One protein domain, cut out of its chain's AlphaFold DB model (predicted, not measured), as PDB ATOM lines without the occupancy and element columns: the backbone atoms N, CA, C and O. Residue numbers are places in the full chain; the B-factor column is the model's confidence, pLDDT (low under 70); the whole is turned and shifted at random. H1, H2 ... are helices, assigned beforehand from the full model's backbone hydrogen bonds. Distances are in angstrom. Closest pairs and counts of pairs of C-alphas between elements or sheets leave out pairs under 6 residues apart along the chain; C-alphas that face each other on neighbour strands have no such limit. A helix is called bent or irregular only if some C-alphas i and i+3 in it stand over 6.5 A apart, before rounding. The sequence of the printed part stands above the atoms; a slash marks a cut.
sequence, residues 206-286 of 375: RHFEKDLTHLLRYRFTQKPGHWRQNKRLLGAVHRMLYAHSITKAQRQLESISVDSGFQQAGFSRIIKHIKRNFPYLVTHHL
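This is residues 206 to 286 of the 375 residues of the protein "MULE domain-containing protein" of candidate division Zixibacteria bacterium SM23_81 (UniProt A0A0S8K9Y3). Four helices, H1, H2, H3 and H5, run up and down side by side in a small bundle, with short H4 at the turn from H3 to H5. The printed part has 81 residues, five named helices, H1 to H5 in order, and no named strand: all helix. It is compact, radius of gyration of the C-alphas 12.3 A, spanning 41 by 25 by 18 A.

H1, residues 206 to 220, and H2, residues 226 to 241, form a hairpin at a shallow tilt of 14 degrees; their closest C-alphas, Leu 216 and Asn 230, are 6.4 A apart. H2, the hub, forms another with H3, residues 246 to 258, closest C-alphas Met 240 and Ala 249, 4.5 A. H2 only just touches H4, residues 260 to 264, and H3 only just touches H5, residues 268 to 281, each with 3 pairs of C-alphas within 8 A; the closest are Gln 229 and Phe 262, 6.8 A, and Ser 257 and Ile 271, 6.4 A. O i to N i+4 pairs are within hydrogen-bond range throughout H1 to H4, and 8 of 10 in H5.

H1, 20.6 A long, begins at C-alpha 206 (63.091, -44.898, 224.838); H2 is 22.3 A. H5, 18.8 A, ends at C-alpha 281 (70.896, -42.493, 230.412); it is irregular, C-alphas 276 and 279 being 7.3 A apart.

The printed part has no cut, and its four links are tight. Residues 221 to 225 have pLDDT under 70.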
ATOM      1  N   ARG A 206      63.925 -44.524 225.991       97.12
ATOM      2  CA  ARG A 206      63.091 -44.898 224.838       97.12
ATOM      3  C   ARG A 206      63.292 -43.937 223.666       97.12
ATOM      4  O   ARG A 206      63.406 -44.403 222.537       97.12
ATOM      5  N   HIS A 207      63.334 -42.629 223.925       96.69
ATOM      6  CA  HIS A 207      63.607 -41.635 222.883       96.69
ATOM      7  C   HIS A 207      65.008 -41.825 222.313       96.69
ATOM      8  O   HIS A 207      65.154 -41.991 221.106       96.69
ATOM      9  N   PHE A 208      66.007 -41.982 223.184       97.50
ATOM     10  CA  PHE A 208      67.375 -42.257 222.758       97.50
ATOM     11  C   PHE A 208      67.489 -43.515 221.873       97.50
ATOM     12  O   PHE A 208      68.136 -43.494 220.827       97.50
ATOM     13  N   GLU A 209      66.840 -44.617 222.260       97.19
ATOM     14  CA  GLU A 209      66.809 -45.854 221.471       97.19
ATOM     15  C   GLU A 209      66.105 -45.678 220.116       97.19
ATOM     16  O   GLU A 209      66.580 -46.184 219.091       97.19
ATOM     17  N   LYS A 210      64.977 -44.956 220.097       95.62
ATOM     18  CA  LYS A 210      64.214 -44.659 218.881       95.62
ATOM     19  C   LYS A 210      65.052 -43.822 217.914       95.62
ATOM     20  O   LYS A 210      65.175 -44.199 216.747       95.62
ATOM     21  N   ASP A 211      65.682 -42.758 218.395       94.38
ATOM     22  CA  ASP A 211      66.526 -41.874 217.588       94.38
ATOM     23  C   ASP A 211      67.735 -42.617 217.026       94.38
ATOM     24  O   ASP A 211      68.053 -42.498 215.841       94.38
ATOM     25  N   LEU A 212      68.362 -43.468 217.842       94.38
ATOM     26  CA  LEU A 212      69.444 -44.332 217.387       94.38
ATOM     27  C   LEU A 212      68.975 -45.313 216.303       94.38
ATOM     28  O   LEU A 212      69.672 -45.530 215.310       94.38
ATOM     29  N   THR A 213      67.783 -45.889 216.466       94.00
ATOM     30  CA  THR A 213      67.181 -46.783 215.472       94.00
ATOM     31  C   THR A 213      66.932 -46.055 214.156       94.00
ATOM     32  O   THR A 213      67.292 -46.580 213.100       94.00
ATOM     33  N   HIS A 214      66.369 -44.844 214.194       91.88
ATOM     34  CA  HIS A 214      66.189 -44.017 212.999       91.88
ATOM     35  C   HIS A 214      67.536 -43.695 212.344       91.88
ATOM     36  O   HIS A 214      67.703 -43.924 211.146       91.88
ATOM     37  N   LEU A 215      68.524 -43.253 213.124       90.06
ATOM     38  CA  LEU A 215      69.861 -42.933 212.632       90.06
ATOM     39  C   LEU A 215      70.502 -44.113 211.890       90.06
ATOM     40  O   LEU A 215      71.017 -43.944 210.782       90.06
ATOM     41  N   LEU A 216      70.454 -45.308 212.483       89.25
ATOM     42  CA  LEU A 216      71.011 -46.522 211.888       89.25
ATOM     43  C   LEU A 216      70.246 -46.946 210.631       89.25
ATOM     44  O   LEU A 216      70.868 -47.311 209.630       89.25
ATOM     45  N   ARG A 217      68.910 -46.839 210.652       85.12
ATOM     46  CA  ARG A 217      68.060 -47.177 209.504       85.12
ATOM     47  C   ARG A 217      68.341 -46.294 208.288       85.12
ATOM     48  O   ARG A 217      68.495 -46.813 207.185       85.12
ATOM     49  N   TYR A 218      68.452 -44.983 208.471       81.88
ATOM     50  CA  TYR A 218      68.642 -44.071 207.340       81.88
ATOM     51  C   TYR A 218      70.091 -43.999 206.856       81.88
ATOM     52  O   TYR A 218      70.319 -43.894 205.654       81.88
ATOM     53  N   ARG A 219      71.082 -44.079 207.754       75.62
ATOM     54  CA  ARG A 219      72.493 -43.904 207.367       75.62
ATOM     55  C   ARG A 219      73.211 -45.185 206.949       75.62
ATOM     56  O   ARG A 219      74.163 -45.092 206.182       75.62
ATOM     57  N   PHE A 220      72.808 -46.360 207.446       71.25
ATOM     58  CA  PHE A 220      73.619 -47.580 207.306       71.25
ATOM     59  C   PHE A 220      72.926 -48.743 206.589       71.25
ATOM     60  O   PHE A 220      73.616 -49.609 206.061       71.25
ATOM     61  N   THR A 221      71.593 -48.785 206.515       61.97
ATOM     62  CA  THR A 221      70.878 -49.894 205.837       61.97
ATOM     63  C   THR A 221      70.946 -49.840 204.311       61.97
ATOM     64  O   THR A 221      70.613 -50.823 203.664       61.97
ATOM     65  N   GLN A 222      71.416 -48.729 203.739       63.84
ATOM     66  CA  GLN A 222      71.650 -48.576 202.297       63.84
ATOM     67  C   GLN A 222      72.910 -49.330 201.812       63.84
ATOM     68  O   GLN A 222      73.158 -49.401 200.614       63.84
ATOM     69  N   LYS A 223      73.726 -49.895 202.721       64.62
ATOM     70  CA  LYS A 223      74.930 -50.670 202.378       64.62
ATOM     71  C   LYS A 223      74.691 -52.181 202.549       64.62
ATOM     72  O   LYS A 223      74.291 -52.597 203.645       64.62
ATOM     73  N   PRO A 224      74.971 -53.020 201.532       64.31
ATOM     74  CA  PRO A 224      74.880 -54.475 201.651       64.31
ATOM     75  C   PRO A 224      75.679 -55.006 202.854       64.31
ATOM     76  O   PRO A 224      76.782 -54.547 203.131       64.31
ATOM     77  N   GLY A 225      75.108 -55.945 203.615       69.38
ATOM     78  CA  GLY A 225      75.776 -56.594 204.759       69.38
ATOM     79  C   GLY A 225      75.744 -55.843 206.103       69.38
ATOM     80  O   GLY A 225      75.898 -56.476 207.150       69.38
ATOM     81  N   HIS A 226      75.444 -54.538 206.134       78.38
ATOM     82  CA  HIS A 226      75.449 -53.747 207.381       78.38
ATOM     83  C   HIS A 226      74.248 -54.000 208.305       78.38
ATOM     84  O   HIS A 226      74.315 -53.720 209.505       78.38
ATOM     85  N   TRP A 227      73.155 -54.573 207.796       83.56
ATOM     86  CA  TRP A 227      71.942 -54.818 208.587       83.56
ATOM     87  C   TRP A 227      72.195 -55.720 209.809       83.56
ATOM     88  O   TRP A 227      71.607 -55.492 210.869       83.56
ATOM     89  N   ARG A 228      73.099 -56.710 209.692       88.12
ATOM     90  CA  ARG A 228      73.464 -57.611 210.799       88.12
ATOM     91  C   ARG A 228      74.133 -56.838 211.929       88.12
ATOM     92  O   ARG A 228      73.751 -56.998 213.087       88.12
ATOM     93  N   GLN A 229      75.078 -55.963 211.585       90.38
ATOM     94  CA  GLN A 229      75.794 -55.146 212.561       90.38
ATOM     95  C   GLN A 229      74.892 -54.070 213.172       90.38
ATOM     96  O   GLN A 229      74.925 -53.882 214.385       90.38
ATOM     97  N   ASN A 230      74.000 -53.455 212.386       91.19
ATOM     98  CA  ASN A 230      72.973 -52.547 212.909       91.19
ATOM     99  C   ASN A 230      72.097 -53.246 213.960       91.19
ATOM    100  O   ASN A 230      71.915 -52.733 215.062       91.19
ATOM    101  N   LYS A 231      71.576 -54.439 213.638       91.88
ATOM    102  CA  LYS A 231      70.736 -55.226 214.553       91.88
ATOM    103  C   LYS A 231      71.507 -55.633 215.812       91.88
ATOM    104  O   LYS A 231      70.953 -55.565 216.909       91.88
ATOM    105  N   ARG A 232      72.778 -56.022 215.670       94.75
ATOM    106  CA  ARG A 232      73.646 -56.393 216.796       94.75
ATOM    107  C   ARG A 232      73.922 -55.207 217.718       94.75
ATOM    108  O   ARG A 232      73.760 -55.355 218.929       94.75
ATOM    109  N   LEU A 233      74.263 -54.042 217.163       95.31
ATOM    110  CA  LEU A 233      74.477 -52.817 217.933       95.31
ATOM    111  C   LEU A 233      73.197 -52.390 218.656       95.31
ATOM    112  O   LEU A 233      73.242 -52.147 219.857       95.31
ATOM    113  N   LEU A 234      72.051 -52.366 217.967       95.69
ATOM    114  CA  LEU A 234      70.762 -52.040 218.586       95.69
ATOM    115  C   LEU A 234      70.423 -52.992 219.734       95.69
ATOM    116  O   LEU A 234      70.037 -52.539 220.805       95.69
ATOM    117  N   GLY A 235      70.633 -54.299 219.557       97.06
ATOM    118  CA  GLY A 235      70.430 -55.276 220.627       97.06
ATOM    119  C   GLY A 235      71.360 -55.061 221.827       97.06
ATOM    120  O   GLY A 235      70.933 -55.220 222.969       97.06
ATOM    121  N   ALA A 236      72.620 -54.681 221.592       97.56
ATOM    122  CA  ALA A 236      73.566 -54.364 222.662       97.56
ATOM    123  C   ALA A 236      73.177 -53.080 223.411       97.56
ATOM    124  O   ALA A 236      73.131 -53.075 224.641       97.56
ATOM    125  N   VAL A 237      72.817 -52.021 222.680       97.88
ATOM    126  CA  VAL A 237      72.346 -50.761 223.268       97.88
ATOM    127  C   VAL A 237      71.045 -50.971 224.039       97.88
ATOM    128  O   VAL A 237      70.928 -50.477 225.153       97.88
ATOM    129  N   HIS A 238      70.107 -51.765 223.525       98.31
ATOM    130  CA  HIS A 238      68.895 -52.134 224.255       98.31
ATOM    131  C   HIS A 238      69.237 -52.778 225.607       98.31
ATOM    132  O   HIS A 238      68.791 -52.323 226.658       98.31
ATOM    133  N   ARG A 239      70.110 -53.794 225.626       98.31
ATOM    134  CA  ARG A 239      70.536 -54.427 226.888       98.31
ATOM    135  C   ARG A 239      71.206 -53.448 227.852       98.31
ATOM    136  O   ARG A 239      71.013 -53.579 229.056       98.31
ATOM    137  N   MET A 240      71.969 -52.483 227.339       98.38
ATOM    138  CA  MET A 240      72.579 -51.418 228.139       98.38
ATOM    139  C   MET A 240      71.519 -50.496 228.760       98.38
ATOM    140  O   MET A 240      71.552 -50.256 229.963       98.38
ATOM    141  N   LEU A 241      70.568 -50.004 227.959       98.12
ATOM    142  CA  LEU A 241      69.542 -49.036 228.371       98.12
ATOM    143  C   LEU A 241      68.527 -49.604 229.368       98.12
ATOM    144  O   LEU A 241      68.005 -48.874 230.209       98.12
ATOM    145  N   TYR A 242      68.225 -50.898 229.259       97.81
ATOM    146  CA  TYR A 242      67.243 -51.583 230.104       97.81
ATOM    147  C   TYR A 242      67.891 -52.495 231.152       97.81
ATOM    148  O   TYR A 242      67.204 -53.330 231.745       97.81
ATOM    149  N   ALA A 243      69.195 -52.342 231.395       97.81
ATOM    150  CA  ALA A 243      69.903 -53.074 232.433       97.81
ATOM    151  C   ALA A 243      69.272 -52.839 233.819       97.81
ATOM    152  O   ALA A 243      68.770 -51.764 234.130       97.81
ATOM    153  N   HIS A 244      69.314 -53.856 234.682       96.06
ATOM    154  CA  HIS A 244      68.754 -53.761 236.036       96.06
ATOM    155  C   HIS A 244      69.650 -53.004 237.028       96.06
ATOM    156  O   HIS A 244      69.187 -52.649 238.108       96.06
ATOM    157  N   SER A 245      70.920 -52.771 236.690       97.38
ATOM    158  CA  SER A 245      71.867 -52.049 237.538       97.38
ATOM    159  C   SER A 245      72.866 -51.253 236.707       97.38
ATOM    160  O   SER A 245      73.198 -51.639 235.581       97.38
ATOM    161  N   ILE A 246      73.405 -50.190 237.308       97.56
ATOM    162  CA  ILE A 246      74.429 -49.346 236.686       97.56
ATOM    163  C   ILE A 246      75.674 -50.151 236.288       97.56
ATOM    164  O   ILE A 246      76.167 -49.993 235.177       97.56
ATOM    165  N   THR A 247      76.112 -51.102 237.119       98.06
ATOM    166  CA  THR A 247      77.255 -51.981 236.820       98.06
ATOM    167  C   THR A 247      77.016 -52.824 235.568       98.06
ATOM    168  O   THR A 247      77.907 -52.984 234.738       98.06
ATOM    169  N   LYS A 248      75.799 -53.362 235.390       97.94
ATOM    170  CA  LYS A 248      75.449 -54.111 234.174       97.94
ATOM    171  C   LYS A 248      75.412 -53.189 232.955       97.94
ATOM    172  O   LYS A 248      75.920 -53.581 231.908       97.94
ATOM    173  N   ALA A 249      74.860 -51.981 233.088       98.12
ATOM    174  CA  ALA A 249      74.856 -50.988 232.014       98.12
ATOM    175  C   ALA A 249      76.288 -50.599 231.594       98.12
ATOM    176  O   ALA A 249      76.586 -50.579 230.402       98.12
ATOM    177  N   GLN A 250      77.188 -50.370 232.556       98.31
ATOM    178  CA  GLN A 250      78.599 -50.042 232.315       98.31
ATOM    179  C   GLN A 250      79.324 -51.159 231.563       98.31
ATOM    180  O   GLN A 250      79.909 -50.901 230.516       98.31
ATOM    181  N   ARG A 251      79.181 -52.415 232.007       98.06
ATOM    182  CA  ARG A 251      79.756 -53.577 231.303       98.06
ATOM    183  C   ARG A 251      79.259 -53.691 229.859       98.06
ATOM    184  O   ARG A 251      80.027 -54.026 228.961       98.06
ATOM    185  N   GLN A 252      77.975 -53.412 229.610       97.94
ATOM    186  CA  GLN A 252      77.443 -53.402 228.241       97.94
ATOM    187  C   GLN A 252      78.035 -52.252 227.415       97.94
ATOM    188  O   GLN A 252      78.381 -52.467 226.256       97.94
ATOM    189  N   LEU A 253      78.201 -51.056 227.991       98.19
ATOM    190  CA  LEU A 253      78.856 -49.938 227.307       98.19
ATOM    191  C   LEU A 253      80.314 -50.258 226.957       98.19
ATOM    192  O   LEU A 253      80.749 -49.971 225.841       98.19
ATOM    193  N   GLU A 254      81.066 -50.841 227.888       97.75
ATOM    194  CA  GLU A 254      82.447 -51.281 227.670       97.75
ATOM    195  C   GLU A 254      82.513 -52.293 226.529       97.75
ATOM    196  O   GLU A 254      83.248 -52.076 225.568       97.75
ATOM    197  N   SER A 255      81.656 -53.319 226.568       97.25
ATOM    198  CA  SER A 255      81.540 -54.313 225.498       97.25
ATOM    199  C   SER A 255      81.239 -53.669 224.142       97.25
ATOM    200  O   SER A 255      81.941 -53.950 223.178       97.25
ATOM    201  N   ILE A 256      80.276 -52.740 224.064       97.19
ATOM    202  CA  ILE A 256      79.974 -51.983 222.832       97.19
ATOM    203  C   ILE A 256      81.193 -51.184 222.352       97.19
ATOM    204  O   ILE A 256      81.399 -51.007 221.155       97.19
ATOM    205  N   SER A 257      81.991 -50.664 223.279       96.25
ATOM    206  CA  SER A 257      83.097 -49.761 222.970       96.25
ATOM    207  C   SER A 257      84.296 -50.466 222.350       96.25
ATOM    208  O   SER A 257      84.948 -49.882 221.483       96.25
ATOM    209  N   VAL A 258      84.585 -51.685 222.809       95.88
ATOM    210  CA  VAL A 258      85.753 -52.478 222.391       95.88
ATOM    211  C   VAL A 258      85.429 -53.499 221.299       95.88
ATOM    212  O   VAL A 258      86.326 -54.168 220.797       95.88
ATOM    213  N   ASP A 259      84.159 -53.622 220.912       95.88
ATOM    214  CA  ASP A 259      83.714 -54.561 219.886       95.88
ATOM    215  C   ASP A 259      84.324 -54.222 218.509       95.88
ATOM    216  O   ASP A 259      83.967 -53.231 217.861       95.88
ATOM    217  N   SER A 260      85.234 -55.082 218.041       93.06
ATOM    218  CA  SER A 260      85.932 -54.934 216.758       93.06
ATOM    219  C   SER A 260      84.984 -54.949 215.557       93.06
ATOM    220  O   SER A 260      85.207 -54.216 214.594       93.06
ATOM    221  N   GLY A 261      83.883 -55.701 215.628       91.94
ATOM    222  CA  GLY A 261      82.868 -55.754 214.578       91.94
ATOM    223  C   GLY A 261      82.124 -54.427 214.420       91.94
ATOM    224  O   GLY A 261      81.803 -54.032 213.300       91.94
ATOM    225  N   PHE A 262      81.901 -53.693 215.513       92.94
ATOM    226  CA  PHE A 262      81.315 -52.351 215.447       92.94
ATOM    227  C   PHE A 262      82.293 -51.302 214.917       92.94
ATOM    228  O   PHE A 262      81.874 -50.399 214.186       92.94
ATOM    229  N   GLN A 263      83.583 -51.421 215.242       90.19
ATOM    230  CA  GLN A 263      84.608 -50.531 214.689       90.19
ATOM    231  C   GLN A 263      84.769 -50.746 213.180       90.19
ATOM    232  O   GLN A 263      84.700 -49.783 212.420       90.19
ATOM    233  N   GLN A 264      84.864 -52.002 212.736       89.31
ATOM    234  CA  GLN A 264      84.917 -52.365 211.314       89.31
ATOM    235  C   GLN A 264      83.660 -51.916 210.553       89.31
ATOM    236  O   GLN A 264      83.749 -51.489 209.405       89.31
ATOM    237  N   ALA A 265      82.489 -51.935 211.199       88.38
ATOM    238  CA  ALA A 265      81.242 -51.428 210.624       88.38
ATOM    239  C   ALA A 265      81.149 -49.885 210.571       88.38
ATOM    240  O   ALA A 265      80.169 -49.354 210.040       88.38
ATOM    241  N   GLY A 266      82.134 -49.156 211.111       89.06
ATOM    242  CA  GLY A 266      82.192 -47.693 211.083       89.06
ATOM    243  C   GLY A 266      81.305 -46.996 212.123       89.06
ATOM    244  O   GLY A 266      80.935 -45.833 211.943       89.06
ATOM    245  N   PHE A 267      80.944 -47.666 213.224       92.31
ATOM    246  CA  PHE A 267      80.056 -47.099 214.249       92.31
ATOM    247  C   PHE A 267      80.747 -46.181 215.265       92.31
ATOM    248  O   PHE A 267      80.101 -45.733 216.212       92.31
ATOM    249  N   SER A 268      82.019 -45.823 215.085       93.00
ATOM    250  CA  SER A 268      82.796 -45.067 216.080       93.00
ATOM    251  C   SER A 268      82.133 -43.742 216.497       93.00
ATOM    252  O   SER A 268      82.112 -43.400 217.680       93.00
ATOM    253  N   ARG A 269      81.502 -43.016 215.557       93.38
ATOM    254  CA  ARG A 269      80.742 -41.784 215.867       93.38
ATOM    255  C   ARG A 269      79.499 -42.056 216.721       93.38
ATOM    256  O   ARG A 269      79.196 -41.276 217.621       93.38
ATOM    257  N   ILE A 270      78.802 -43.159 216.456       94.50
ATOM    258  CA  ILE A 270      77.620 -43.580 217.218       94.50
ATOM    259  C   ILE A 270      78.030 -44.016 218.622       94.50
ATOM    260  O   ILE A 270      77.439 -43.567 219.598       94.50
ATOM    261  N   ILE A 271      79.091 -44.814 218.739       96.38
ATOM    262  CA  ILE A 271      79.644 -45.239 220.028       96.38
ATOM    263  C   ILE A 271      80.056 -44.016 220.857       96.38
ATOM    264  O   ILE A 271      79.710 -43.928 222.033       96.38
ATOM    265  N   LYS A 272      80.721 -43.021 220.252       97.12
ATOM    266  CA  LYS A 272      81.061 -41.757 220.930       97.12
ATOM    267  C   LYS A 272      79.810 -41.005 221.401       97.12
ATOM    268  O   LYS A 272      79.803 -40.472 222.509       97.12
ATOM    269  N   HIS A 273      78.748 -40.985 220.594       96.06
ATOM    270  CA  HIS A 273      77.469 -40.389 220.978       96.06
ATOM    271  C   HIS A 273      76.808 -41.124 222.156       96.06
ATOM    272  O   HIS A 273      76.326 -40.469 223.078       96.06
ATOM    273  N   ILE A 274      76.839 -42.461 222.169       97.94
ATOM    274  CA  ILE A 274      76.346 -43.276 223.287       97.94
ATOM    275  C   ILE A 274      77.147 -42.973 224.556       97.94
ATOM    276  O   ILE A 274      76.553 -42.615 225.569       97.94
ATOM    277  N   LYS A 275      78.486 -43.019 224.491       98.06
ATOM    278  CA  LYS A 275      79.369 -42.709 225.629       98.06
ATOM    279  C   LYS A 275      79.090 -41.331 226.224       98.06
ATOM    280  O   LYS A 275      78.967 -41.203 227.435       98.06
ATOM    281  N   ARG A 276      78.950 -40.308 225.374       97.62
ATOM    282  CA  ARG A 276      78.682 -38.931 225.812       97.62
ATOM    283  C   ARG A 276      77.357 -38.801 226.567       97.62
ATOM    284  O   ARG A 276      77.270 -38.013 227.500       97.62
ATOM    285  N   ASN A 277      76.331 -39.544 226.153       98.06
ATOM    286  CA  ASN A 277      75.010 -39.490 226.777       98.06
ATOM    287  C   ASN A 277      74.838 -40.484 227.932       98.06
ATOM    288  O   ASN A 277      73.895 -40.339 228.705       98.06
ATOM    289  N   PHE A 278      75.733 -41.465 228.069       98.44
ATOM    290  CA  PHE A 278      75.624 -42.533 229.059       98.44
ATOM    291  C   PHE A 278      75.367 -42.036 230.488       98.44
ATOM    292  O   PHE A 278      74.431 -42.563 231.089       98.44
ATOM    293  N   PRO A 279      76.064 -41.002 231.012       98.06
ATOM    294  CA  PRO A 279      75.791 -40.492 232.356       98.06
ATOM    295  C   PRO A 279      74.323 -40.103 232.567       98.06
ATOM    296  O   PRO A 279      73.759 -40.420 233.603       98.06
ATOM    297  N   TYR A 280      73.681 -39.508 231.554       98.25
ATOM    298  CA  TYR A 280      72.276 -39.094 231.609       98.25
ATOM    299  C   TYR A 280      71.291 -40.240 231.344       98.25
ATOM    300  O   TYR A 280      70.120 -40.138 231.698       98.25
ATOM    301  N   LEU A 281      71.731 -41.320 230.695       98.50
ATOM    302  CA  LEU A 281      70.896 -42.493 230.412       98.50
ATOM    303  C   LEU A 281      70.739 -43.394 231.643       98.50
ATOM    304  O   LEU A 281      69.730 -44.092 231.757       98.50
ATOM    305  N   VAL A 282      71.695 -43.353 232.574       98.31
ATOM    306  CA  VAL A 282      71.725 -44.207 233.774       98.31
ATOM    307  C   VAL A 282      71.418 -43.471 235.079       98.31
ATOM    308  O   VAL A 282      71.391 -44.118 236.122       98.31
ATOM    309  N   THR A 283      71.145 -42.161 235.044       98.25
ATOM    310  CA  THR A 283      70.858 -41.330 236.230       98.25
ATOM    311  C   THR A 283      69.808 -41.953 237.153       98.25
ATOM    312  O   THR A 283      69.978 -41.976 238.367       98.25
ATOM    313  N   HIS A 284      68.756 -42.552 236.597       97.88
ATOM    314  CA  HIS A 284      67.686 -43.205 237.350       97.88
ATOM    315  C   HIS A 284      68.152 -44.368 238.245       97.88
ATOM    316  O   HIS A 284      67.449 -44.722 239.188       97.88
ATOM    317  N   HIS A 285      69.319 -44.971 237.988       97.75
ATOM    318  CA  HIS A 285      69.902 -45.965 238.894       97.75
ATOM    319  C   HIS A 285      70.463 -45.344 240.177       97.75
ATOM    320  O   HIS A 285      70.551 -46.036 241.188       97.75
ATOM    321  N   LEU A 286      70.851 -44.068 240.132       97.06
ATOM    322  CA  LEU A 286      71.437 -43.330 241.253       97.06
ATOM    323  C   LEU A 286      70.381 -42.579 242.075       97.06
ATOM    324  O   LEU A 286      70.649 -42.181 243.203       97.06
TER     325      LEU A 286